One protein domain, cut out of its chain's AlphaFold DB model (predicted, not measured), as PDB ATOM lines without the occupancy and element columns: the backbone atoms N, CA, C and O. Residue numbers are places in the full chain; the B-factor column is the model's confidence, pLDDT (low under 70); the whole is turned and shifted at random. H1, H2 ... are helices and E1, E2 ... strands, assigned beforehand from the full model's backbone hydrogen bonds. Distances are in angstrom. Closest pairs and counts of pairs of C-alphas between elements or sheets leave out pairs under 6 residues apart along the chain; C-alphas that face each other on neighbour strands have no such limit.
ATOM      1  N   ILE A  60      69.901 173.661  34.510       95.75
ATOM      2  CA  ILE A  60      68.992 172.983  33.584       95.75
ATOM      3  C   ILE A  60      69.328 171.491  33.537       95.75
ATOM      4  O   ILE A  60      70.449 171.118  33.197       95.75
ATOM      5  N   ASP A  61      68.361 170.631  33.864       93.88
ATOM      6  CA  ASP A  61      68.552 169.172  33.895       93.88
ATOM      7  C   ASP A  61      67.783 168.473  32.765       93.88
ATOM      8  O   ASP A  61      66.552 168.423  32.765       93.88
ATOM      9  N   LEU A  62      68.509 167.913  31.792       92.19
ATOM     10  CA  LEU A  62      67.907 167.273  30.613       92.19
ATOM     11  C   LEU A  62      67.536 165.802  30.806       92.19
ATOM     12  O   LEU A  62      66.762 165.278  30.014       92.19
ATOM     13  N   VAL A  63      68.084 165.126  31.822       82.75
ATOM     14  CA  VAL A  63      67.829 163.686  32.059       82.75
ATOM     15  C   VAL A  63      66.786 163.462  33.161       82.75
ATOM     16  O   VAL A  63      66.326 162.341  33.387       82.75
ATOM     17  N   GLY A  64      66.336 164.565  33.763       68.25
ATOM     18  CA  GLY A  64      65.098 164.668  34.512       68.25
ATOM     19  C   GLY A  64      65.121 164.074  35.918       68.25
ATOM     20  O   GLY A  64      65.942 163.239  36.297       68.25
ATOM     21  N   VAL A  65      64.136 164.505  36.702       62.94
ATOM     22  CA  VAL A  65      63.753 163.900  37.978       62.94
ATOM     23  C   VAL A  65      62.525 163.042  37.685       62.94
ATOM     24  O   VAL A  65      61.522 163.563  37.213       62.94
ATOM     25  N   THR A  66      62.591 161.731  37.923       58.19
ATOM     26  CA  THR A  66      61.483 160.810  37.596       58.19
ATOM     27  C   THR A  66      60.212 161.079  38.404       58.19
ATOM     28  O   THR A  66      59.142 160.689  37.958       58.19
ATOM     29  N   THR A  67      60.317 161.728  39.572       54.25
ATOM     30  CA  THR A  67      59.192 162.140  40.427       54.25
ATOM     31  C   THR A  67      59.604 163.282  41.377       54.25
ATOM     32  O   THR A  67      60.700 163.264  41.944       54.25
ATOM     33  N   GLY A  68      58.725 164.272  41.586       59.66
ATOM     34  CA  GLY A  68      58.891 165.332  42.599       59.66
ATOM     35  C   GLY A  68      59.442 166.667  42.081       59.66
ATOM     36  O   GLY A  68      60.469 167.140  42.583       59.66
ATOM     37  N   HIS A  69      58.746 167.276  41.110       62.16
ATOM     38  CA  HIS A  69      59.068 168.591  40.528       62.16
ATOM     39  C   HIS A  69      59.243 169.695  41.582       62.16
ATOM     40  O   HIS A  69      60.167 170.499  41.472       62.16
ATOM     41  N   ASP A  70      58.492 169.637  42.685       63.84
ATOM     42  CA  ASP A  70      58.559 170.604  43.793       63.84
ATOM     43  C   ASP A  70      59.954 170.736  44.430       63.84
ATOM     44  O   ASP A  70      60.268 171.725  45.094       63.84
ATOM     45  N   ARG A  71      60.827 169.735  44.253       80.56
ATOM     46  CA  ARG A  71      62.179 169.731  44.835       80.56
ATOM     47  C   ARG A  71      63.272 170.186  43.873       80.56
ATOM     48  O   ARG A  71      64.416 170.311  44.313       80.56
ATOM     49  N   ALA A  72      62.974 170.407  42.593       88.50
ATOM     50  CA  ALA A  72      63.960 170.887  41.626       88.50
ATOM     51  C   ALA A  72      64.516 172.276  42.017       88.50
ATOM     52  O   ALA A  72      65.744 172.396  42.154       88.50
ATOM     53  N   PRO A  73      63.675 173.265  42.384       91.75
ATOM     54  CA  PRO A  73      64.156 174.555  42.870       91.75
ATOM     55  C   PRO A  73      65.068 174.461  44.097       91.75
ATOM     56  O   PRO A  73      66.050 175.195  44.191       91.75
ATOM     57  N   ALA A  74      64.824 173.503  45.000       90.62
ATOM     58  CA  ALA A  74      65.657 173.272  46.185       90.62
ATOM     59  C   ALA A  74      67.085 172.789  45.880       90.62
ATOM     60  O   ALA A  74      67.926 172.680  46.771       90.62
ATOM     61  N   ARG A  75      67.367 172.477  44.614       91.19
ATOM     62  CA  ARG A  75      68.677 172.043  44.117       91.19
ATOM     63  C   ARG A  75      69.316 173.063  43.179       91.19
ATOM     64  O   ARG A  75      70.410 172.807  42.680       91.19
ATOM     65  N   GLY A  76      68.647 174.196  42.967       94.12
ATOM     66  CA  GLY A  76      69.046 175.229  42.020       94.12
ATOM     67  C   GLY A  76      68.653 174.922  40.575       94.12
ATOM     68  O   GLY A  76      69.129 175.599  39.669       94.12
ATOM     69  N   ILE A  77      67.819 173.904  40.343       94.81
ATOM     70  CA  ILE A  77      67.287 173.605  39.012       94.81
ATOM     71  C   ILE A  77      66.111 174.547  38.759       94.81
ATOM     72  O   ILE A  77      65.122 174.500  39.493       94.81
ATOM     73  N   THR A  78      66.226 175.396  37.740       95.56
ATOM     74  CA  THR A  78      65.145 176.298  37.310       95.56
ATOM     75  C   THR A  78      64.399 175.766  36.103       95.56
ATOM     76  O   THR A  78      63.279 176.203  35.866       95.56
ATOM     77  N   ALA A  79      64.969 174.800  35.378       94.75
ATOM     78  CA  ALA A  79      64.291 174.134  34.279       94.75
ATOM     79  C   ALA A  79      64.728 172.674  34.105       94.75
ATOM     80  O   ALA A  79      65.882 172.322  34.352       94.75
ATOM     81  N   HIS A  80      63.827 171.810  33.645       93.62
ATOM     82  CA  HIS A  80      64.142 170.401  33.399       93.62
ATOM     83  C   HIS A  80      63.230 169.765  32.351       93.62
ATOM     84  O   HIS A  80      62.163 170.285  32.030       93.62
ATOM     85  N   LEU A  81      63.646 168.605  31.842       92.12
ATOM     86  CA  LEU A  81      62.776 167.688  31.101       92.12
ATOM     87  C   LEU A  81      62.211 166.619  32.043       92.12
ATOM     88  O   LEU A  81      62.899 166.178  32.968       92.12
ATOM     89  N   ILE A  82      60.971 166.176  31.817       90.31
ATOM     90  CA  ILE A  82      60.434 165.003  32.521       90.31
ATOM     91  C   ILE A  82      60.867 163.756  31.778       90.31
ATOM     92  O   ILE A  82      60.569 163.578  30.597       90.31
ATOM     93  N   ARG A  83      61.552 162.866  32.489       89.94
ATOM     94  CA  ARG A  83      61.988 161.603  31.921       89.94
ATOM     95  C   ARG A  83      60.872 160.567  31.966       89.94
ATOM     96  O   ARG A  83      60.452 160.164  33.049       89.94
ATOM     97  N   VAL A  84      60.506 160.037  30.803       90.25
ATOM     98  CA  VAL A  84      59.618 158.877  30.664       90.25
ATOM     99  C   VAL A  84      60.414 157.731  30.056       90.25
ATOM    100  O   VAL A  84      61.073 157.891  29.033       90.25
ATOM    101  N   THR A  85      60.409 156.571  30.710       88.88
ATOM    102  CA  THR A  85      61.092 155.381  30.181       88.88
ATOM    103  C   THR A  85      60.082 154.504  29.460       88.88
ATOM    104  O   THR A  85      59.092 154.114  30.073       88.88
ATOM    105  N   LEU A  86      60.364 154.183  28.198       87.88
ATOM    106  CA  LEU A  86      59.536 153.327  27.355       87.88
ATOM    107  C   LEU A  86      60.196 151.960  27.200       87.88
ATOM    108  O   LEU A  86      61.384 151.857  26.876       87.88
ATOM    109  N   ARG A  87      59.419 150.916  27.462       84.94
ATOM    110  CA  ARG A  87      59.797 149.504  27.364       84.94
ATOM    111  C   ARG A  87      58.774 148.715  26.560       84.94
ATOM    112  O   ARG A  87      59.176 147.822  25.823       84.94
ATOM    113  N   THR A  88      57.491 149.042  26.707       83.06
ATOM    114  CA  THR A  88      56.374 148.379  26.020       83.06
ATOM    115  C   THR A  88      55.377 149.403  25.471       83.06
ATOM    116  O   THR A  88      55.429 150.584  25.818       83.06
ATOM    117  N   ALA A  89      54.446 148.957  24.624       79.94
ATOM    118  CA  ALA A  89      53.360 149.802  24.120       79.94
ATOM    119  C   ALA A  89      52.449 150.343  25.243       79.94
ATOM    120  O   ALA A  89      51.961 151.466  25.145       79.94
ATOM    121  N   ASP A  90      52.294 149.608  26.351       83.38
ATOM    122  CA  ASP A  90      51.506 150.049  27.514       83.38
ATOM    123  C   ASP A  90      52.086 151.306  28.187       83.38
ATOM    124  O   ASP A  90      51.385 152.018  28.911       83.38
ATOM    125  N   ASP A  91      53.361 151.628  27.936       88.12
ATOM    126  CA  ASP A  91      53.974 152.856  28.438       88.12
ATOM    127  C   ASP A  91      53.446 154.122  27.736       88.12
ATOM    128  O   ASP A  91      53.640 155.218  28.265       88.12
ATOM    129  N   LEU A  92      52.722 154.011  26.610       88.44
ATOM    130  CA  LEU A  92      52.086 155.156  25.939       88.44
ATOM    131  C   LEU A  92      51.113 155.900  26.862       88.44
ATOM    132  O   LEU A  92      51.107 157.129  26.889       88.44
ATOM    133  N   ALA A  93      50.360 155.174  27.694       88.94
ATOM    134  CA  ALA A  93      49.460 155.788  28.668       88.94
ATOM    135  C   ALA A  93      50.216 156.663  29.688       88.94
ATOM    136  O   ALA A  93      49.693 157.679  30.148       88.94
ATOM    137  N   LYS A  94      51.472 156.312  30.011       89.50
ATOM    138  CA  LYS A  94      52.331 157.123  30.888       89.50
ATOM    139  C   LYS A  94      52.762 158.409  30.194       89.50
ATOM    140  O   LYS A  94      52.783 159.447  30.843       89.50
ATOM    141  N   ILE A  95      53.080 158.350  28.898       90.62
ATOM    142  CA  ILE A  95      53.410 159.545  28.108       90.62
ATOM    143  C   ILE A  95      52.239 160.525  28.150       90.62
ATOM    144  O   ILE A  95      52.445 161.676  28.519       90.62
ATOM    145  N   SER A  96      51.021 160.063  27.856       90.06
ATOM    146  CA  SER A  96      49.835 160.929  27.854       90.06
ATOM    147  C   SER A  96      49.514 161.510  29.223       90.06
ATOM    148  O   SER A  96      49.177 162.687  29.317       90.06
ATOM    149  N   ALA A  97      49.671 160.729  30.295       88.69
ATOM    150  CA  ALA A  97      49.479 161.234  31.650       88.69
ATOM    151  C   ALA A  97      50.472 162.358  31.992       88.69
ATOM    152  O   ALA A  97      50.069 163.398  32.509       88.69
ATOM    153  N   VAL A  98      51.755 162.177  31.664       87.31
ATOM    154  CA  VAL A  98      52.782 163.197  31.921       87.31
ATOM    155  C   VAL A  98      52.593 164.408  31.006       87.31
ATOM    156  O   VAL A  98      52.699 165.537  31.472       87.31
ATOM    157  N   ALA A  99      52.267 164.213  29.727       89.06
ATOM    158  CA  ALA A  99      51.981 165.308  28.802       89.06
ATOM    159  C   ALA A  99      50.787 166.158  29.278       89.06
ATOM    160  O   ALA A  99      50.848 167.383  29.238       89.06
ATOM    161  N   ALA A 100      49.741 165.530  29.822       87.00
ATOM    162  CA  ALA A 100      48.619 166.248  30.426       87.00
ATOM    163  C   ALA A 100      49.027 167.056  31.676       87.00
ATOM    164  O   ALA A 100      48.499 168.145  31.903       87.00
ATOM    165  N   GLU A 101      49.980 166.558  32.472       82.62
ATOM    166  CA  GLU A 101      50.554 167.302  33.604       82.62
ATOM    167  C   GLU A 101      51.355 168.526  33.126       82.62
ATOM    168  O   GLU A 101      51.242 169.598  33.718       82.62
ATOM    169  N   LEU A 102      52.084 168.418  32.005       84.06
ATOM    170  CA  LEU A 102      52.827 169.541  31.410       84.06
ATOM    171  C   LEU A 102      51.932 170.720  31.016       84.06
ATOM    172  O   LEU A 102      52.370 171.868  31.089       84.06
ATOM    173  N   MET A 103      50.686 170.448  30.625       82.81
ATOM    174  CA  MET A 103      49.715 171.482  30.253       82.81
ATOM    175  C   MET A 103      49.209 172.292  31.454       82.81
ATOM    176  O   MET A 103      48.640 173.367  31.270       82.81
ATOM    177  N   ASN A 104      49.451 171.816  32.679       81.19
ATOM    178  CA  ASN A 104      49.121 172.500  33.926       81.19
ATOM    179  C   ASN A 104      50.400 172.735  34.746       81.19
ATOM    180  O   ASN A 104      50.600 172.078  35.771       81.19
ATOM    181  N   PRO A 105      51.289 173.647  34.308       69.88
ATOM    182  CA  PRO A 105      52.592 173.820  34.931       69.88
ATOM    183  C   PRO A 105      52.443 174.172  36.415       69.88
ATOM    184  O   PRO A 105      51.757 175.129  36.784       69.88
ATOM    185  N   SER A 106      53.098 173.391  37.274       67.62
ATOM    186  CA  SER A 106      53.152 173.664  38.705       67.62
ATOM    187  C   SER A 106      54.018 174.890  39.001       67.62
ATOM    188  O   SER A 106      54.915 175.263  38.243       67.62
ATOM    189  N   VAL A 107      53.749 175.536  40.136       73.88
ATOM    190  CA  VAL A 107      54.587 176.629  40.642       73.88
ATOM    191  C   VAL A 107      55.964 176.061  40.996       73.88
ATOM    192  O   VAL A 107      56.071 175.190  41.857       73.88
ATOM    193  N   GLY A 108      57.028 176.548  40.355       87.81
ATOM    194  CA  GLY A 108      58.381 176.045  40.589       87.81
ATOM    195  C   GLY A 108      59.304 176.251  39.396       87.81
ATOM    196  O   GLY A 108      59.375 177.342  38.846       87.81
ATOM    197  N   SER A 109      60.049 175.209  39.037       91.00
ATOM    198  CA  SER A 109      60.937 175.164  37.868       91.00
ATOM    199  C   SER A 109      60.163 174.941  36.564       91.00
ATOM    200  O   SER A 109      59.212 174.161  36.554       91.00
ATOM    201  N   HIS A 110      60.628 175.522  35.456       92.50
ATOM    202  CA  HIS A 110      60.054 175.307  34.126       92.50
ATOM    203  C   HIS A 110      60.175 173.851  33.697       92.50
ATOM    204  O   HIS A 110      61.265 173.275  33.698       92.50
ATOM    205  N   VAL A 111      59.071 173.278  33.234       92.06
ATOM    206  CA  VAL A 111      59.114 171.979  32.578       92.06
ATOM    207  C   VAL A 111      59.200 172.189  31.073       92.06
ATOM    208  O   VAL A 111      58.260 172.665  30.447       92.06
ATOM    209  N   LEU A 112      60.359 171.878  30.494       92.31
ATOM    210  CA  LEU A 112      60.676 172.204  29.098       92.31
ATOM    211  C   LEU A 112      60.076 171.210  28.090       92.31
ATOM    212  O   LEU A 112      60.095 171.473  26.889       92.31
ATOM    213  N   GLY A 113      59.580 170.070  28.575       92.44
ATOM    214  CA  GLY A 113      59.012 168.992  27.773       92.44
ATOM    215  C   GLY A 113      59.410 167.609  28.283       92.44
ATOM    216  O   GLY A 113      59.816 167.441  29.440       92.44
ATOM    217  N   LEU A 114      59.314 166.616  27.401       92.12
ATOM    218  CA  LEU A 114      59.629 165.222  27.703       92.12
ATOM    219  C   LEU A 114      61.022 164.816  27.218       92.12
ATOM    220  O   LEU A 114      61.457 165.155  26.113       92.12
ATOM    221  N   HIS A 115      61.675 164.007  28.047       92.00
ATOM    222  CA  HIS A 115      62.815 163.177  27.691       92.00
ATOM    223  C   HIS A 115      62.375 161.712  27.639       92.00
ATOM    224  O   HIS A 115      62.165 161.079  28.675       92.00
ATOM    225  N   LEU A 116      62.237 161.155  26.439       91.06
ATOM    226  CA  LEU A 116      61.913 159.742  26.265       91.06
ATOM    227  C   LEU A 116      63.188 158.908  26.327       91.06
ATOM    228  O   LEU A 116      64.125 159.151  25.577       91.06
ATOM    229  N   VAL A 117      63.226 157.905  27.200       88.75
ATOM    230  CA  VAL A 117      64.318 156.928  27.252       88.75
ATOM    231  C   VAL A 117      63.786 155.571  26.840       88.75
ATOM    232  O   VAL A 117      63.061 154.925  27.594       88.75
ATOM    233  N   ILE A 118      64.160 155.139  25.646       87.00
ATOM    234  CA  ILE A 118      63.700 153.900  25.038       87.00
ATOM    235  C   ILE A 118      64.707 152.807  25.350       87.00
ATOM    236  O   ILE A 118      65.835 152.806  24.860       87.00
ATOM    237  N   LEU A 119      64.279 151.875  26.194       80.69
ATOM    238  CA  LEU A 119      65.052 150.700  26.582       80.69
ATOM    239  C   LEU A 119      64.392 149.476  25.961       80.69
ATOM    240  O   LEU A 119      63.765 148.669  26.650       80.69
ATOM    241  N   TRP A 120      64.483 149.383  24.639       77.25
ATOM    242  CA  TRP A 120      63.891 148.279  23.906       77.25
ATOM    243  C   TRP A 120      64.830 147.082  23.806       77.25
ATOM    244  O   TRP A 120      66.043 147.222  23.647       77.25
ATOM    245  N   SER A 121      64.233 145.897  23.858       72.19
ATOM    246  CA  SER A 121      64.848 144.642  23.452       72.19
ATOM    247  C   SER A 121      63.798 143.803  22.727       72.19
ATOM    248  O   SER A 121      62.612 143.895  23.044       72.19
ATOM    249  N   GLN A 122      64.225 142.941  21.798       70.12
ATOM    250  CA  GLN A 122      63.319 142.028  21.082       70.12
ATOM    251  C   GLN A 122      62.460 141.166  22.023       70.12
ATOM    252  O   GLN A 122      61.340 140.803  21.680       70.12
ATOM    253  N   ALA A 123      62.954 140.876  23.231       72.44
ATOM    254  CA  ALA A 123      62.227 140.106  24.238       72.44
ATOM    255  C   ALA A 123      60.992 140.833  24.809       72.44
ATOM    256  O   ALA A 123      60.112 140.178  25.359       72.44
ATOM    257  N   ASN A 124      60.911 142.162  24.677       69.12
ATOM    258  CA  ASN A 124      59.830 142.982  25.236       69.12
ATOM    259  C   ASN A 124      58.692 143.264  24.232       69.12
ATOM    260  O   ASN A 124      57.809 144.069  24.525       69.12
ATOM    261  N   GLY A 125      58.692 142.610  23.063       76.75
ATOM    262  CA  GLY A 125      57.689 142.806  22.012       76.75
ATOM    263  C   GLY A 125      58.030 143.949  21.051       76.75
ATOM    264  O   GLY A 125      59.189 144.335  20.919       76.75
ATOM    265  N   HIS A 126      57.030 144.476  20.342       77.88
ATOM    266  CA  HIS A 126      57.214 145.579  19.394       77.88
ATOM    267  C   HIS A 126      57.260 146.938  20.109       77.88
ATOM    268  O   HIS A 126      56.517 147.170  21.065       77.88
ATOM    269  N   LEU A 127      58.124 147.841  19.633       76.50
ATOM    270  CA  LEU A 127      58.063 149.252  20.017       76.50
ATOM    271  C   LEU A 127      56.726 149.860  19.575       76.50
ATOM    272  O   LEU A 127      56.230 149.492  18.506       76.50
ATOM    273  N   PRO A 128      56.147 150.796  20.352       80.62
ATOM    274  CA  PRO A 128      55.033 151.592  19.856       80.62
ATOM    275  C   PRO A 128      55.455 152.351  18.595       80.62
ATOM    276  O   PRO A 128      56.606 152.781  18.475       80.62
ATOM    277  N   HIS A 129      54.522 152.530  17.661       84.19
ATOM    278  CA  HIS A 129      54.792 153.306  16.458       84.19
ATOM    279  C   HIS A 129      55.069 154.768  16.843       84.19
ATOM    280  O   HIS A 129      54.422 155.317  17.738       84.19
ATOM    281  N   TRP A 130      56.014 155.438  16.175       81.94
ATOM    282  CA  TRP A 130      56.378 156.817  16.534       81.94
ATOM    283  C   TRP A 130      55.222 157.798  16.431       81.94
ATOM    284  O   TRP A 130      55.153 158.740  17.213       81.94
ATOM    285  N   GLN A 131      54.303 157.564  15.497       84.12
ATOM    286  CA  GLN A 131      53.089 158.362  15.389       84.12
ATOM    287  C   GLN A 131      52.242 158.271  16.665       84.12
ATOM    288  O   GLN A 131      51.750 159.295  17.130       84.12
ATOM    289  N   ASP A 132      52.150 157.087  17.279       87.25
ATOM    290  CA  ASP A 132      51.416 156.892  18.531       87.25
ATOM    291  C   ASP A 132      52.130 157.580  19.693       87.25
ATOM    292  O   ASP A 132      51.492 158.246  20.501       87.25
ATOM    293  N   VAL A 133      53.464 157.483  19.752       86.69
ATOM    294  CA  VAL A 133      54.285 158.203  20.740       86.69
ATOM    295  C   VAL A 133      54.098 159.715  20.601       86.69
ATOM    296  O   VAL A 133      53.934 160.411  21.603       86.69
ATOM    297  N   TRP A 134      54.102 160.227  19.370       86.25
ATOM    298  CA  TRP A 134      53.957 161.650  19.084       86.25
ATOM    299  C   TRP A 134      52.583 162.171  19.497       86.25
ATOM    300  O   TRP A 134      52.509 163.149  20.244       86.25
ATOM    301  N   ILE A 135      51.515 161.470  19.094       86.88
ATOM    302  CA  ILE A 135      50.134 161.760  19.500       86.88
ATOM    303  C   ILE A 135      50.006 161.697  21.024       86.88
ATOM    304  O   ILE A 135      49.492 162.629  21.635       86.88
ATOM    305  N   ALA A 136      50.526 160.640  21.652       85.94
ATOM    306  CA  ALA A 136      50.456 160.463  23.098       85.94
ATOM    307  C   ALA A 136      51.182 161.576  23.863       85.94
ATOM    308  O   ALA A 136      50.776 161.909  24.971       85.94
ATOM    309  N   SER A 137      52.249 162.131  23.286       85.62
ATOM    310  CA  SER A 137      53.038 163.208  23.884       85.62
ATOM    311  C   SER A 137      52.508 164.615  23.635       85.62
ATOM    312  O   SER A 137      53.073 165.551  24.195       85.62
ATOM    313  N   ASP A 138      51.503 164.784  22.776       86.00
ATOM    314  CA  ASP A 138      51.023 166.098  22.329       86.00
ATOM    315  C   ASP A 138      52.167 167.019  21.840       86.00
ATOM    316  O   ASP A 138      52.271 168.188  22.203       86.00
ATOM    317  N   ALA A 139      53.114 166.456  21.077       79.88
ATOM    318  CA  ALA A 139      54.307 167.150  20.569       79.88
ATOM    319  C   ALA A 139      55.230 167.787  21.641       79.88
ATOM    320  O   ALA A 139      56.059 168.648  21.331       79.88
ATOM    321  N   THR A 140      55.152 167.350  22.903       88.25
ATOM    322  CA  THR A 140      55.981 167.886  24.004       88.25
ATOM    323  C   THR A 140      57.373 167.248  24.114       88.25
ATOM    324  O   THR A 140      58.177 167.643  24.964       88.25
ATOM    325  N   VAL A 141      57.700 166.261  23.273       90.69
ATOM    326  CA  VAL A 141      59.011 165.589  23.285       90.69
ATOM    327  C   VAL A 141      60.105 166.543  22.820       90.69
ATOM    328  O   VAL A 141      60.032 167.113  21.737       90.69
ATOM    329  N   LYS A 142      61.155 166.685  23.633       91.56
ATOM    330  CA  LYS A 142      62.345 167.492  23.313       91.56
ATOM    331  C   LYS A 142      63.604 166.659  23.156       91.56
ATOM    332  O   LYS A 142      64.509 167.039  22.417       91.56
ATOM    333  N   LEU A 143      63.669 165.528  23.852       90.69
ATOM    334  CA  LEU A 143      64.833 164.657  23.859       90.69
ATOM    335  C   LEU A 143      64.391 163.202  23.776       90.69
ATOM    336  O   LEU A 143      63.498 162.777  24.507       90.69
ATOM    337  N   ILE A 144      65.056 162.426  22.935       88.94
ATOM    338  CA  ILE A 144      64.901 160.977  22.866       88.94
ATOM    339  C   ILE A 144      66.271 160.357  23.110       88.94
ATOM    340  O   ILE A 144      67.254 160.763  22.505       88.94
ATOM    341  N   THR A 145      66.348 159.375  23.996       86.69
ATOM    342  CA  THR A 145      67.525 158.536  24.204       86.69
ATOM    343  C   THR A 145      67.172 157.096  23.892       86.69
ATOM    344  O   THR A 145      66.243 156.562  24.490       86.69
ATOM    345  N   LEU A 146      67.915 156.463  22.993       85.56
ATOM    346  CA  LEU A 146      67.670 155.087  22.569       85.56
ATOM    347  C   LEU A 146      68.978 154.311  22.363       85.56
ATOM    348  O   LEU A 146      70.059 154.897  22.297       85.56
ATOM    349  N   THR A 147      68.893 152.985  22.320       80.31
ATOM    350  CA  THR A 147      70.030 152.106  21.994       80.31
ATOM    351  C   THR A 147      70.231 152.032  20.483       80.31
ATOM    352  O   THR A 147      69.288 152.253  19.721       80.31
ATOM    353  N   ALA A 148      71.433 151.676  20.023       77.19
ATOM    354  CA  ALA A 148      71.690 151.505  18.587       77.19
ATOM    355  C   ALA A 148      70.742 150.467  17.956       77.19
ATOM    356  O   ALA A 148      70.217 150.668  16.863       77.19
ATOM    357  N   THR A 149      70.437 149.396  18.693       75.19
ATOM    358  CA  THR A 149      69.486 148.357  18.276       75.19
ATOM    359  C   THR A 149      68.069 148.897  18.077       75.19
ATOM    360  O   THR A 149      67.384 148.469  17.155       75.19
ATOM    361  N   ALA A 150      67.628 149.837  18.920       74.56
ATOM    362  CA  ALA A 150      66.323 150.483  18.778       74.56
ATOM    363  C   ALA A 150      66.290 151.496  17.622       74.56
ATOM    364  O   ALA A 150      65.225 151.759  17.079       74.56
ATOM    365  N   LEU A 151      67.439 152.060  17.232       76.12
ATOM    366  CA  LEU A 151      67.528 152.918  16.047       76.12
ATOM    367  C   LEU A 151      67.415 152.109  14.752       76.12
ATOM    368  O   LEU A 151      66.818 152.570  13.789       76.12
ATOM    369  N   ALA A 152      68.014 150.915  14.733       73.19
ATOM    370  CA  ALA A 152      68.080 150.061  13.552       73.19
ATOM    371  C   ALA A 152      66.753 149.354  13.219       73.19
ATOM    372  O   ALA A 152      66.626 148.782  12.138       73.19
ATOM    373  N   SER A 153      65.771 149.349  14.126       70.50
ATOM    374  CA  SER A 153      64.436 148.844  13.799       70.50
ATOM    375  C   SER A 153      63.727 149.808  12.845       70.50
ATOM    376  O   SER A 153      63.622 150.991  13.147       70.50
ATOM    377  N   ASP A 154      63.194 149.277  11.739       55.84
ATOM    378  CA  ASP A 154      62.563 149.971  10.591       55.84
ATOM    379  C   ASP A 154      61.296 150.798  10.930       55.84
ATOM    380  O   ASP A 154      60.551 151.272  10.075       55.84
ATOM    381  N   THR A 155      61.021 150.991  12.217       56.88
ATOM    382  CA  THR A 155      60.006 151.901  12.735       56.88
ATOM    383  C   THR A 155      60.570 153.322  12.750       56.88
ATOM    384  O   THR A 155      60.948 153.804  13.810       56.88
ATOM    385  N   ALA A 156      60.634 153.927  11.558       52.19
ATOM    386  CA  ALA A 156      60.698 155.351  11.197       52.19
ATOM    387  C   ALA A 156      61.644 156.294  11.980       52.19
ATOM    388  O   ALA A 156      61.732 156.304  13.201       52.19
ATOM    389  N   ALA A 157      62.312 157.194  11.258       63.19
ATOM    390  CA  ALA A 157      62.970 158.344  11.871       63.19
ATOM    391  C   ALA A 157      61.972 159.132  12.752       63.19
ATOM    392  O   ALA A 157      60.781 159.185  12.419       63.19
ATOM    393  N   PRO A 158      62.416 159.738  13.872       64.62
ATOM    394  CA  PRO A 158      61.558 160.636  14.636       64.62
ATOM    395  C   PRO A 158      60.987 161.719  13.703       64.62
ATOM    396  O   PRO A 158      61.677 162.120  12.763       64.62
ATOM    397  N   PRO A 159      59.742 162.175  13.924       65.38
ATOM    398  CA  PRO A 159      59.117 163.170  13.060       65.38
ATOM    399  C   PRO A 159      59.991 164.426  12.950       65.38
ATOM    400  O   PRO A 159      60.601 164.840  13.939       65.38
ATOM    401  N   ASP A 160      60.027 165.029  11.756       63.31
ATOM    402  CA  ASP A 160      60.700 166.310  11.522       63.31
ATOM    403  C   ASP A 160      60.205 167.338  12.547       63.31
ATOM    404  O   ASP A 160      59.016 167.661  12.619       63.31
ATOM    405  N   GLY A 161      61.115 167.830  13.385       66.69
ATOM    406  CA  GLY A 161      60.755 168.708  14.489       66.69
ATOM    407  C   GLY A 161      61.930 169.089  15.376       66.69
ATOM    408  O   GLY A 161      63.058 168.630  15.210       66.69
ATOM    409  N   ASP A 162      61.652 169.936  16.367       80.38
ATOM    410  CA  ASP A 162      62.623 170.403  17.365       80.38
ATOM    411  C   ASP A 162      62.904 169.335  18.447       80.38
ATOM    412  O   ASP A 162      62.896 169.604  19.648       80.38
ATOM    413  N   VAL A 163      63.115 168.092  18.008       82.44
ATOM    414  CA  VAL A 163      63.455 166.938  18.843       82.44
ATOM    415  C   VAL A 163      64.944 166.666  18.704       82.44
ATOM    416  O   VAL A 163      65.504 166.694  17.609       82.44
ATOM    417  N   ARG A 164      65.617 166.393  19.819       85.44
ATOM    418  CA  ARG A 164      67.018 165.970  19.820       85.44
ATOM    419  C   ARG A 164      67.106 164.472  20.058       85.44
ATOM    420  O   ARG A 164      66.458 163.950  20.965       85.44
ATOM    421  N   LEU A 165      67.933 163.787  19.274       80.12
ATOM    422  CA  LEU A 165      68.184 162.361  19.441       80.12
ATOM    423  C   LEU A 165      69.524 162.117  20.132       80.12
ATOM    424  O   LEU A 165      70.527 162.723  19.776       80.12
ATOM    425  N   VAL A 166      69.531 161.190  21.085       80.31
ATOM    426  CA  VAL A 166      70.707 160.676  21.779       80.31
ATOM    427  C   VAL A 166      70.778 159.162  21.607       80.31
ATOM    428  O   VAL A 166      69.807 158.463  21.898       80.31
ATOM    429  N   VAL A 167      71.933 158.638  21.199       75.31
ATOM    430  CA  VAL A 167      72.148 157.190  21.024       75.31
ATOM    431  C   VAL A 167      73.191 156.689  22.023       75.31
ATOM    432  O   VAL A 167      74.252 157.301  22.161       75.31
ATOM    433  N   LEU A 168      72.864 155.614  22.751       67.81
ATOM    434  CA  LEU A 168      73.657 155.098  23.880       67.81
ATOM    435  C   LEU A 168      74.837 154.184  23.490       67.81
ATOM    436  O   LEU A 168      75.743 154.039  24.300       67.81
ATOM    437  N   ASP A 169      74.843 153.584  22.290       62.09
ATOM    438  CA  ASP A 169      75.770 152.484  21.938       62.09
ATOM    439  C   ASP A 169      76.605 152.725  20.658       62.09
ATOM    440  O   ASP A 169      77.014 151.781  19.986       62.09
ATOM    441  N   GLY A 170      76.873 153.983  20.294       53.12
ATOM    442  CA  GLY A 170      77.456 154.313  18.985       53.12
ATOM    443  C   GLY A 170      76.430 154.201  17.844       53.12
ATOM    444  O   GLY A 170      75.375 153.590  17.993       53.12
ATOM    445  N   LEU A 171      76.687 154.876  16.723       39.22
ATOM    446  CA  LEU A 171      75.781 154.913  15.565       39.22
ATOM    447  C   LEU A 171      76.197 153.861  14.521       39.22
ATOM    448  O   LEU A 171      77.397 153.661  14.338       39.22
ATOM    449  N   PRO A 172      75.252 153.237  13.794       44.44
ATOM    450  CA  PRO A 172      75.555 152.611  12.509       44.44
ATOM    451  C   PRO A 172      76.088 153.654  11.513       44.44
ATOM    452  O   PRO A 172      75.674 154.818  11.556       44.44
ATOM    453  N   ASP A 173      76.972 153.246  10.601       40.97
ATOM    454  CA  ASP A 173      77.471 154.123   9.538       40.97
ATOM    455  C   ASP A 173      76.303 154.674   8.691       40.97
ATOM    456  O   ASP A 173      75.485 153.911   8.177       40.97
ATOM    457  N   GLY A 174      76.227 156.004   8.538       36.50
ATOM    458  CA  GLY A 174      75.273 156.677   7.639       36.50
ATOM    459  C   GLY A 174      74.004 157.283   8.265       36.50
ATOM    460  O   GLY A 174      73.166 157.784   7.519       36.50
ATOM    461  N   CYS A 175      73.834 157.290   9.593       35.66
ATOM    462  CA  CYS A 175      72.691 157.958  10.241       35.66
ATOM    463  C   CYS A 175      72.939 159.458  10.525       35.66
ATOM    464  O   CYS A 175      73.923 159.822  11.169       35.66
ATOM    465  N   ASP A 176      71.986 160.325  10.157       33.25
ATOM    466  CA  ASP A 176      72.040 161.786  10.383       33.25
ATOM    467  C   ASP A 176      71.608 162.243  11.793       33.25
ATOM    468  O   ASP A 176      71.663 163.431  12.132       33.25
ATOM    469  N   ALA A 177      71.214 161.315  12.666       34.59
ATOM    470  CA  ALA A 177      70.691 161.646  13.984       34.59
ATOM    471  C   ALA A 177      71.788 161.621  15.072       34.59
ATOM    472  O   ALA A 177      72.309 160.579  15.468       34.59
ATOM    473  N   ARG A 178      72.144 162.826  15.540       45.78
ATOM    474  CA  ARG A 178      73.336 163.175  16.328       45.78
ATOM    475  C   ARG A 178      72.990 163.613  17.760       45.78
ATOM    476  O   ARG A 178      72.497 164.720  17.933       45.78
ATOM    477  N   VAL A 179      73.360 162.792  18.749       42.47
ATOM    478  CA  VAL A 179      74.159 163.104  19.962       42.47
ATOM    479  C   VAL A 179      74.621 161.757  20.529       42.47
ATOM    480  O   VAL A 179      73.829 160.976  21.050       42.47
ATOM    481  N   ALA A 180      75.912 161.458  20.407       38.66
ATOM    482  CA  ALA A 180      76.494 160.242  20.963       38.66
ATOM    483  C   ALA A 180      76.678 160.393  22.480       38.66
ATOM    484  O   ALA A 180      77.362 161.312  22.942       38.66
ATOM    485  N   VAL A 181      76.104 159.474  23.257       39.00
ATOM    486  CA  VAL A 181      76.481 159.292  24.661       39.00
ATOM    487  C   VAL A 181      77.315 158.022  24.781       39.00
ATOM    488  O   VAL A 181      76.786 156.928  24.886       39.00
ATOM    489  N   TRP A 182      78.627 158.270  24.883       39.31
ATOM    490  CA  TRP A 182      79.684 157.494  25.548       39.31
ATOM    491  C   TRP A 182      80.624 156.590  24.723       39.31
ATOM    492  O   TRP A 182      80.264 156.041  23.692       39.31
ATOM    493  N   GLY A 183      81.864 156.498  25.236       35.72
ATOM    494  CA  GLY A 183      83.044 155.836  24.660       35.72
ATOM    495  C   GLY A 183      83.881 156.779  23.793       35.72
ATOM    496  O   GLY A 183      83.511 157.027  22.655       35.72
ATOM    497  N   ILE A 184      84.989 157.336  24.302       38.12
ATOM    498  CA  ILE A 184      85.858 158.197  23.482       38.12
ATOM    499  C   ILE A 184      87.144 157.457  23.080       38.12
ATOM    500  O   ILE A 184      88.037 157.351  23.920       38.12
ATOM    501  N   PRO A 185      87.271 156.986  21.825       40.47
ATOM    502  CA  PRO A 185      88.560 156.715  21.199       40.47
ATOM    503  C   PRO A 185      89.150 157.987  20.559       40.47
ATOM    504  O   PRO A 185      88.426 158.923  20.206       40.47
ATOM    505  N   ASP A 186      90.479 158.027  20.445       49.38
ATOM    506  CA  ASP A 186      91.278 159.245  20.232       49.38
ATOM    507  C   ASP A 186      91.207 159.869  18.824       49.38
ATOM    508  O   ASP A 186      91.573 161.032  18.661       49.38
ATOM    509  N   GLU A 187      90.692 159.172  17.811       44.00
ATOM    510  CA  GLU A 187      90.991 159.532  16.413       44.00
ATOM    511  C   GLU A 187      89.923 160.391  15.699       44.00
ATOM    512  O   GLU A 187      90.210 160.964  14.654       44.00
ATOM    513  N   ALA A 188      88.725 160.596  16.271       42.22
ATOM    514  CA  ALA A 188      87.632 161.353  15.618       42.22
ATOM    515  C   ALA A 188      87.322 162.746  16.232       42.22
ATOM    516  O   ALA A 188      86.270 163.336  15.974       42.22
ATOM    517  N   ARG A 189      88.200 163.287  17.091       47.25
ATOM    518  CA  ARG A 189      87.871 164.387  18.032       47.25
ATOM    519  C   ARG A 189      87.879 165.829  17.492       47.25
ATOM    520  O   ARG A 189      87.349 166.698  18.182       47.25
ATOM    521  N   ALA A 190      88.456 166.136  16.330       45.47
ATOM    522  CA  ALA A 190      88.764 167.537  15.993       45.47
ATOM    523  C   ALA A 190      87.646 168.325  15.270       45.47
ATOM    524  O   ALA A 190      87.607 169.547  15.393       45.47
ATOM    525  N   GLU A 191      86.707 167.673  14.572       44.44
ATOM    526  CA  GLU A 191      85.823 168.385  13.619       44.44
ATOM    527  C   GLU A 191      84.310 168.258  13.882       44.44
ATOM    528  O   GLU A 191      83.510 168.988  13.301       44.44
ATOM    529  N   SER A 192      83.867 167.385  14.788       50.78
ATOM    530  CA  SER A 192      82.442 167.036  14.887       50.78
ATOM    531  C   SER A 192      81.633 168.043  15.719       50.78
ATOM    532  O   SER A 192      81.921 168.232  16.886       50.78
ATOM    533  N   THR A 193      80.614 168.717  15.173       58.66
ATOM    534  CA  THR A 193      79.831 169.821  15.801       58.66
ATOM    535  C   THR A 193      78.915 169.429  16.981       58.66
ATOM    536  O   THR A 193      77.919 170.098  17.254       58.66
ATOM    537  N   HIS A 194      79.209 168.343  17.698       74.56
ATOM    538  CA  HIS A 194      78.233 167.649  18.545       74.56
ATOM    539  C   HIS A 194      78.324 167.994  20.033       74.56
ATOM    540  O   HIS A 194      79.393 168.293  20.560       74.56
ATOM    541  N   HIS A 195      77.181 167.919  20.719       79.62
ATOM    542  CA  HIS A 195      77.111 167.992  22.179       79.62
ATOM    543  C   HIS A 195      77.306 166.592  22.784       79.62
ATOM    544  O   HIS A 195      77.031 165.590  22.133       79.62
ATOM    545  N   HIS A 196      77.746 166.524  24.038       82.38
ATOM    546  CA  HIS A 196      77.966 165.312  24.819       82.38
ATOM    547  C   HIS A 196      77.150 165.388  26.108       82.38
ATOM    548  O   HIS A 196      77.468 166.185  26.989       82.38
ATOM    549  N   LEU A 197      76.128 164.545  26.250       84.50
ATOM    550  CA  LEU A 197      75.418 164.386  27.522       84.50
ATOM    551  C   LEU A 197      76.207 163.443  28.435       84.50
ATOM    552  O   LEU A 197      76.505 162.310  28.062       84.50
ATOM    553  N   ALA A 198      76.532 163.880  29.647       85.00
ATOM    554  CA  ALA A 198      77.277 163.049  30.580       85.00
ATOM    555  C   ALA A 198      76.828 163.224  32.028       85.00
ATOM    556  O   ALA A 198      76.529 164.321  32.499       85.00
ATOM    557  N   THR A 199      76.870 162.114  32.763       86.88
ATOM    558  CA  THR A 199      76.734 162.110  34.220       86.88
ATOM    559  C   THR A 199      78.114 162.217  34.853       86.88
ATOM    560  O   THR A 199      79.108 161.810  34.255       86.88
ATOM    561  N   LEU A 200      78.200 162.668  36.104       83.38
ATOM    562  CA  LEU A 200      79.486 162.694  36.807       83.38
ATOM    563  C   LEU A 200      80.164 161.329  36.917       83.38
ATOM    564  O   LEU A 200      81.386 161.277  36.947       83.38
ATOM    565  N   ASP A 201      79.401 160.239  36.999       79.19
ATOM    566  CA  ASP A 201      79.990 158.901  37.066       79.19
ATOM    567  C   ASP A 201      80.664 158.529  35.736       79.19
ATOM    568  O   ASP A 201      81.728 157.918  35.758       79.19
ATOM    569  N   HIS A 202      80.122 158.990  34.601       80.62
ATOM    570  CA  HIS A 202      80.738 158.823  33.279       80.62
ATOM    571  C   HIS A 202      82.027 159.634  33.110       80.62
ATOM    572  O   HIS A 202      82.926 159.216  32.386       80.62
ATOM    573  N   LEU A 203      82.122 160.795  33.764       83.88
ATOM    574  CA  LEU A 203      83.269 161.698  33.631       83.88
ATOM    575  C   LEU A 203      84.461 161.302  34.514       83.88
ATOM    576  O   LEU A 203      85.562 161.782  34.281       83.88
ATOM    577  N   ARG A 204      84.276 160.430  35.514       84.31
ATOM    578  CA  ARG A 204      85.346 160.053  36.464       84.31
ATOM    579  C   ARG A 204      86.549 159.375  35.824       84.31
ATOM    580  O   ARG A 204      87.639 159.473  36.370       84.31
ATOM    581  N   SER A 205      86.337 158.650  34.733       82.62
ATOM    582  CA  SER A 205      87.397 157.956  34.000       82.62
ATOM    583  C   SER A 205      87.904 158.747  32.795       82.62
ATOM    584  O   SER A 205      88.743 158.240  32.059       82.62
ATOM    585  N   ALA A 206      87.365 159.942  32.539       82.12
ATOM    586  CA  ALA A 206      87.781 160.763  31.411       82.12
ATOM    587  C   ALA A 206      89.065 161.533  31.743       82.12
ATOM    588  O   ALA A 206      89.255 161.981  32.874       82.12
ATOM    589  N   ASP A 207      89.913 161.730  30.735       86.62
ATOM    590  CA  ASP A 207      91.081 162.602  30.842       86.62
ATOM    591  C   ASP A 207      90.633 164.052  31.140       86.62
ATOM    592  O   ASP A 207      89.828 164.612  30.381       86.62
ATOM    593  N   PRO A 208      91.145 164.699  32.208       90.88
ATOM    594  CA  PRO A 208      90.838 166.091  32.526       90.88
ATOM    595  C   PRO A 208      91.066 167.072  31.365       90.88
ATOM    596  O   PRO A 208      90.303 168.026  31.216       90.88
ATOM    597  N   ALA A 209      92.071 166.853  30.509       88.81
ATOM    598  CA  ALA A 209      92.328 167.695  29.341       88.81
ATOM    599  C   ALA A 209      91.187 167.621  28.316       88.81
ATOM    600  O   ALA A 209      90.756 168.648  27.787       88.81
ATOM    601  N   VAL A 210      90.639 166.423  28.097       87.44
ATOM    602  CA  VAL A 210      89.470 166.214  27.232       87.44
ATOM    603  C   VAL A 210      88.244 166.891  27.832       87.44
ATOM    604  O   VAL A 210      87.509 167.573  27.117       87.44
ATOM    605  N   LEU A 211      88.040 166.767  29.148       88.50
ATOM    606  CA  LEU A 211      86.945 167.455  29.834       88.50
ATOM    607  C   LEU A 211      87.033 168.972  29.645       88.50
ATOM    608  O   LEU A 211      86.043 169.593  29.263       88.50
ATOM    609  N   ARG A 212      88.215 169.567  29.833       92.50
ATOM    610  CA  ARG A 212      88.429 171.005  29.611       92.50
ATOM    611  C   ARG A 212      88.123 171.429  28.179       92.50
ATOM    612  O   ARG A 212      87.470 172.455  27.986       92.50
ATOM    613  N   ALA A 213      88.537 170.640  27.189       89.56
ATOM    614  CA  ALA A 213      88.248 170.923  25.784       89.56
ATOM    615  C   ALA A 213      86.737 170.883  25.487       89.56
ATOM    616  O   ALA A 213      86.200 171.785  24.839       89.56
ATOM    617  N   LEU A 214      86.020 169.883  26.012       89.38
ATOM    618  CA  LEU A 214      84.566 169.762  25.846       89.38
ATOM    619  C   LEU A 214      83.791 170.887  26.544       89.38
ATOM    620  O   LEU A 214      82.770 171.349  26.037       89.38
ATOM    621  N   ILE A 215      84.272 171.336  27.703       92.25
ATOM    622  CA  ILE A 215      83.663 172.430  28.467       92.25
ATOM    623  C   ILE A 215      83.887 173.764  27.755       92.25
ATOM    624  O   ILE A 215      82.928 174.498  27.522       92.25
ATOM    625  N   SER A 216      85.121 174.040  27.331       91.50
ATOM    626  CA  SER A 216      85.484 175.286  26.640       91.50
ATOM    627  C   SER A 216      84.772 175.429  25.293       91.50
ATOM    628  O   SER A 216      84.372 176.523  24.910       91.50
ATOM    629  N   SER A 217      84.546 174.314  24.591       90.06
ATOM    630  CA  SER A 217      83.763 174.286  23.346       90.06
ATOM    631  C   SER A 217      82.244 174.305  23.567       90.06
ATOM    632  O   SER A 217      81.491 174.260  22.597       90.06
ATOM    633  N   ARG A 218      81.779 174.372  24.828       91.56
ATOM    634  CA  ARG A 218      80.361 174.312  25.238       91.56
ATOM    635  C   ARG A 218      79.624 173.063  24.751       91.56
ATOM    636  O   ARG A 218      78.403 173.063  24.622       91.56
ATOM    637  N   ARG A 219      80.364 171.988  24.496       88.69
ATOM    638  CA  ARG A 219      79.815 170.724  24.009       88.69
ATOM    639  C   ARG A 219      79.424 169.791  25.134       88.69
ATOM    640  O   ARG A 219      78.553 168.957  24.932       88.69
ATOM    641  N   LEU A 220      80.025 169.905  26.315       91.56
ATOM    642  CA  LEU A 220      79.620 169.092  27.457       91.56
ATOM    643  C   LEU A 220      78.288 169.587  28.031       91.56
ATOM    644  O   LEU A 220      78.174 170.750  28.400       91.56
ATOM    645  N   ILE A 221      77.324 168.684  28.185       93.56
ATOM    646  CA  ILE A 221      76.084 168.884  28.932       93.56
ATOM    647  C   ILE A 221      76.118 167.951  30.140       93.56
ATOM    648  O   ILE A 221      76.141 166.726  30.005       93.56
ATOM    649  N   LEU A 222      76.129 168.538  31.332       92.00
ATOM    650  CA  LEU A 222      76.119 167.811  32.590       92.00
ATOM    651  C   LEU A 222      74.679 167.480  32.979       92.00
ATOM    652  O   LEU A 222      73.850 168.373  33.133       92.00
ATOM    653  N   THR A 223      74.394 166.201  33.192       87.50
ATOM    654  CA  THR A 223      73.045 165.733  33.520       87.50
ATOM    655  C   THR A 223      73.000 165.022  34.865       87.50
ATOM    656  O   THR A 223      74.019 164.583  35.413       87.50
ATOM    657  N   SER A 224      71.787 164.859  35.391       81.38
ATOM    658  CA  SER A 224      71.515 163.913  36.472       81.38
ATOM    659  C   SER A 224      71.961 162.487  36.129       81.38
ATOM    660  O   SER A 224      72.024 162.086  34.965       81.38
ATOM    661  N   GLY A 225      72.293 161.710  37.163       75.38
ATOM    662  CA  GLY A 225      72.728 160.320  37.028       75.38
ATOM    663  C   GLY A 225      72.126 159.418  38.103       75.38
ATOM    664  O   GLY A 225      71.253 159.822  38.868       75.38
ATOM    665  N   ARG A 226      72.628 158.180  38.219       69.25
ATOM    666  CA  ARG A 226      72.132 157.200  39.213       69.25
ATOM    667  C   ARG A 226      72.237 157.690  40.658       69.25
ATOM    668  O   ARG A 226      71.447 157.290  41.504       69.25
ATOM    669  N   ARG A 227      73.204 158.566  40.943       67.06
ATOM    670  CA  ARG A 227      73.424 159.160  42.272       67.06
ATOM    671  C   ARG A 227      72.479 160.318  42.594       67.06
ATOM    672  O   ARG A 227      72.666 160.984  43.611       67.06
ATOM    673  N   GLY A 228      71.489 160.555  41.742       75.88
ATOM    674  CA  GLY A 228      70.482 161.578  41.921       75.88
ATOM    675  C   GLY A 228      70.632 162.750  40.948       75.88
ATOM    676  O   GLY A 228      71.442 162.717  40.016       75.88
ATOM    677  N   PRO A 229      69.814 163.784  41.163       81.31
ATOM    678  CA  PRO A 229      69.653 164.895  40.241       81.31
ATOM    679  C   PRO A 229      70.833 165.851  40.267       81.31
ATOM    680  O   PRO A 229      71.586 165.904  41.251       81.31
ATOM    681  N   LEU A 230      70.919 166.661  39.214       87.00
ATOM    682  CA  LEU A 230      71.839 167.783  39.156       87.00
ATOM    683  C   LEU A 230      71.646 168.690  40.384       87.00
ATOM    684  O   LEU A 230      70.536 168.914  40.866       87.00
ATOM    685  N   ASN A 231      72.749 169.149  40.965       87.25
ATOM    686  CA  ASN A 231      72.733 170.015  42.140       87.25
ATOM    687  C   ASN A 231      74.083 170.714  42.315       87.25
ATOM    688  O   ASN A 231      75.048 170.449  41.597       87.25
ATOM    689  N   THR A 232      74.177 171.538  43.352       83.25
ATOM    690  CA  THR A 232      75.383 172.282  43.733       83.25
ATOM    691  C   THR A 232      76.642 171.424  43.890       83.25
ATOM    692  O   THR A 232      77.721 171.810  43.437       83.25
ATOM    693  N   ARG A 233      76.531 170.223  44.474       85.81
ATOM    694  CA  ARG A 233      77.668 169.295  44.598       85.81
ATOM    695  C   ARG A 233      78.128 168.770  43.250       85.81
ATOM    696  O   ARG A 233      79.290 168.391  43.120       85.81
ATOM    697  N   SER A 234      77.236 168.739  42.265       90.50
ATOM    698  CA  SER A 234      77.575 168.242  40.941       90.50
ATOM    699  C   SER A 234      78.564 169.172  40.238       90.50
ATOM    700  O   SER A 234      79.565 168.703  39.706       90.50
ATOM    701  N   ILE A 235      78.354 170.487  40.364       92.88
ATOM    702  CA  ILE A 235      79.282 171.516  39.870       92.88
ATOM    703  C   ILE A 235      80.646 171.394  40.554       92.88
ATOM    704  O   ILE A 235      81.664 171.304  39.878       92.88
ATOM    705  N   ARG A 236      80.687 171.292  41.893       90.50
ATOM    706  CA  ARG A 236      81.959 171.147  42.634       90.50
ATOM    707  C   ARG A 236      82.740 169.895  42.224       90.50
ATOM    708  O   ARG A 236      83.963 169.930  42.135       90.50
ATOM    709  N   ARG A 237      82.042 168.782  41.980       91.25
ATOM    710  CA  ARG A 237      82.672 167.549  41.493       91.25
ATOM    711  C   ARG A 237      83.209 167.714  40.077       91.25
ATOM    712  O   ARG A 237      84.309 167.247  39.826       91.25
ATOM    713  N   LEU A 238      82.480 168.387  39.186       94.00
ATOM    714  CA  LEU A 238      82.978 168.681  37.843       94.00
ATOM    715  C   LEU A 238      84.242 169.550  37.896       94.00
ATOM    716  O   LEU A 238      85.211 169.223  37.221       94.00
ATOM    717  N   MET A 239      84.259 170.587  38.744       94.31
ATOM    718  CA  MET A 239      85.446 171.423  38.969       94.31
ATOM    719  C   MET A 239      86.660 170.581  39.369       94.31
ATOM    720  O   MET A 239      87.724 170.730  38.785       94.31
ATOM    721  N   ALA A 240      86.485 169.665  40.327       92.81
ATOM    722  CA  ALA A 240      87.560 168.793  40.793       92.81
ATOM    723  C   ALA A 240      88.013 167.771  39.736       92.81
ATOM    724  O   ALA A 240      89.197 167.470  39.657       92.81
ATOM    725  N   LEU A 241      87.090 167.232  38.931       90.31
ATOM    726  CA  LEU A 241      87.408 166.247  37.890       90.31
ATOM    727  C   LEU A 241      88.136 166.866  36.692       90.31
ATOM    728  O   LEU A 241      89.043 166.248  36.147       90.31
ATOM    729  N   ALA A 242      87.728 168.061  36.265       93.31
ATOM    730  CA  ALA A 242      88.297 168.732  35.096       93.31
ATOM    731  C   ALA A 242      89.431 169.713  35.445       93.31
ATOM    732  O   ALA A 242      90.073 170.236  34.533       93.31
ATOM    733  N   ASP A 243      89.677 169.955  36.737       94.88
ATOM    734  CA  ASP A 243      90.593 170.982  37.245       94.88
ATOM    735  C   ASP A 243      90.293 172.362  36.630       94.88
ATOM    736  O   ASP A 243      91.082 172.937  35.883       94.88
ATOM    737  N   ILE A 244      89.070 172.843  36.871       94.81
ATOM    738  CA  ILE A 244      88.553 174.112  36.337       94.81
ATOM    739  C   ILE A 244      87.924 174.976  37.425       94.81
ATOM    740  O   ILE A 244      87.523 174.499  38.491       94.81
ATOM    741  N   ASP A 245      87.788 176.264  37.123       93.69
ATOM    742  CA  ASP A 245      87.119 177.207  38.003       93.69
ATOM    743  C   ASP A 245      85.586 177.051  38.013       93.69
ATOM    744  O   ASP A 245      84.973 176.268  37.280       93.69
ATOM    745  N   PHE A 246      84.953 177.806  38.910       92.75
ATOM    746  CA  PHE A 246      83.506 177.766  39.091       92.75
ATOM    747  C   PHE A 246      82.745 178.288  37.863       92.75
ATOM    748  O   PHE A 246      81.713 177.714  37.536       92.75
ATOM    749  N   ALA A 247      83.244 179.328  37.183       92.62
ATOM    750  CA  ALA A 247      82.585 179.911  36.010       92.62
ATOM    751  C   ALA A 247      82.503 178.889  34.868       92.62
ATOM    752  O   ALA A 247      81.420 178.585  34.365       92.62
ATOM    753  N   SER A 248      83.638 178.264  34.558       94.38
ATOM    754  CA  SER A 248      83.775 177.245  33.518       94.38
ATOM    755  C   SER A 248      82.890 176.027  33.794       94.38
ATOM    756  O   SER A 248      82.288 175.459  32.883       94.38
ATOM    757  N   ALA A 249      82.754 175.633  35.064       94.62
ATOM    758  CA  ALA A 249      81.928 174.495  35.458       94.62
ATOM    759  C   ALA A 249      80.411 174.744  35.339       94.62
ATOM    760  O   ALA A 249      79.645 173.777  35.341       94.62
ATOM    761  N   LEU A 250      79.952 175.998  35.230       95.06
ATOM    762  CA  LEU A 250      78.526 176.319  35.080       95.06
ATOM    763  C   LEU A 250      78.015 176.074  33.664       95.06
ATOM    764  O   LEU A 250      76.859 175.675  33.509       95.06
ATOM    765  N   GLY A 251      78.846 176.301  32.643       95.94
ATOM    766  CA  GLY A 251      78.463 176.164  31.233       95.94
ATOM    767  C   GLY A 251      77.747 174.839  30.931       95.94
ATOM    768  O   GLY A 251      76.621 174.875  30.424       95.94
ATOM    769  N   PRO A 252      78.309 173.683  31.337       96.06
ATOM    770  CA  PRO A 252      77.686 172.376  31.127       96.06
ATOM    771  C   PRO A 252      76.330 172.165  31.800       96.06
ATOM    772  O   PRO A 252      75.574 171.298  31.379       96.06
ATOM    773  N   ALA A 253      76.016 172.928  32.842       95.81
ATOM    774  CA  ALA A 253      74.797 172.784  33.633       95.81
ATOM    775  C   ALA A 253      73.773 173.907  33.386       95.81
ATOM    776  O   ALA A 253      72.715 173.911  34.012       95.81
TER     777      ALA A 253
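This is residues 60 to 253 of the 457 residues of an uncharacterized protein of Caldilineae bacterium (UniProt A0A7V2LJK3). Two lobes make up this domain: the first is a twisted wall of four parallel strands, E1 to E4, with the long helix H1 over one face, and the second is a small pair of parallel strands, E5 and E6, with crossed helices H5, H6 and H7 gathered beside E6. The long loop of residues 168 to 195, of which 168 to 193 are modelled with low confidence, joins the two lobes. The printed part has 194 residues with seven named helices and six named strands, in the order E1 H1 E2 H2 E3 H3 E4 E5 H4 H5 E6 H6 H7; the sheets run E1, E2, E3, E4 and E5, E6, both parallel. The class is mixed, helices and strands, with 93 residues, under half, in named elements. The whole is compact, with a radius of gyration of the C-alphas of 17.1 A and spans of 45 by 45 by 29 A.

Begin at the larger sheet, where E1, residues 77 to 86, and E4, residues 164 to 167, are the edge strands. Between them are E2, residues 110 to 118, and E3, residues 141 to 146. E1 and E2 are parallel at 27 degrees; look for N 82 and O 113, 2.9 A apart, within hydrogen-bond range. E2 and E3 are parallel at 27 degrees, with N 116 and O 143 at 2.8 A, and E3 and E4 at 11 degrees, with N 166 and O 144 at 2.7 A. H1, residues 89 to 102, is on this sheet at a height of 8.8 A, over E1 and E2 and along the strands, at 6 degrees to E1 on the local plane; sheet and helix make two layers, helices on one face of a sheet. H2, residues 130 to 137, only grazes the sheet and touches H1, the closest C-alphas being those of Ser 96 and Ala 136, 4.8 A apart; the tilt is 37 degrees, only just steep, and they run the same way. H3, residues 148 to 151, also only grazes the sheet and touches no helix. Now turn to E5, residues 196 to 198, and E6, residues 220 to 222, parallel at 28 degrees, with N 221 and O 196 at 2.8 A. H7, residues 246 to 253, comes to E6 with the closest C-alphas, those of Ile 221 and Pro 252, 4.4 A apart. H6, residues 232 to 242, touches H7 only just about perpendicular at 73 degrees, with the closest C-alphas, of Met 239 and Ala 249, at 5.8 A. H5, residues 208 to 216, touches H6 at a steep tilt of 60 degrees, opposite ways, the closest C-alphas being those of Pro 208 and Ala 242, 4.5 A apart. H4, residues 200 to 203, touches H6 at the C-alphas of Leu 200 and Leu 238, their closest pair, 7.0 A apart. H1, H2 and H3 are apart from H4, H5, H6 and H7. Each of E1, H1, E2; E2, H2, E3; E3, H3, E4; and E5, H4 and H5, E6 is a strand-helix-strand unit, two parallel neighbour strands with one or more helices between, with a right-handed crossover. In H2, H5 and H6 every O i to N i+4 pair is within hydrogen-bond range, in H1 8 of 10, and in H7 1 of 4 beside 3 of 5 O i to N i+3 pairs; H3 and H4 are too short for an O i to N i+4 pair.

Find C-alpha 77 at (67.287, 173.605, 39.012); from there E1 runs 24.6 A to C-alpha 86. H1 covers 21.0 A and E2 23.5 A. E3 measures 13.6 A, E4 10.2 A and H2 10.3 A. Find C-alpha 232 at (75.383, 172.282, 43.733), where H6 begins its 15.9 A; H5 measures 12.2 A. H7 runs 11.4 A and ends at C-alpha 253, (74.797, 172.784, 33.633). The short elements are H3 and H4, four residues each, and E5 and E6, three each.

The two C-alphas farthest apart, those of Gly 125 and Asp 245, are 48.0 A apart, while those of Ile 60 and Ala 253, the first and last printed, are 5.8 A apart. The printed part has no cut. The long links are E2 to H2, H3 to E4 and E4 to E5, the last with 28 residues. The mean pLDDT of the printed part is 78.5; 46 residues are under 70, among them 64 to 70, 154 to 161 and 168 to 193.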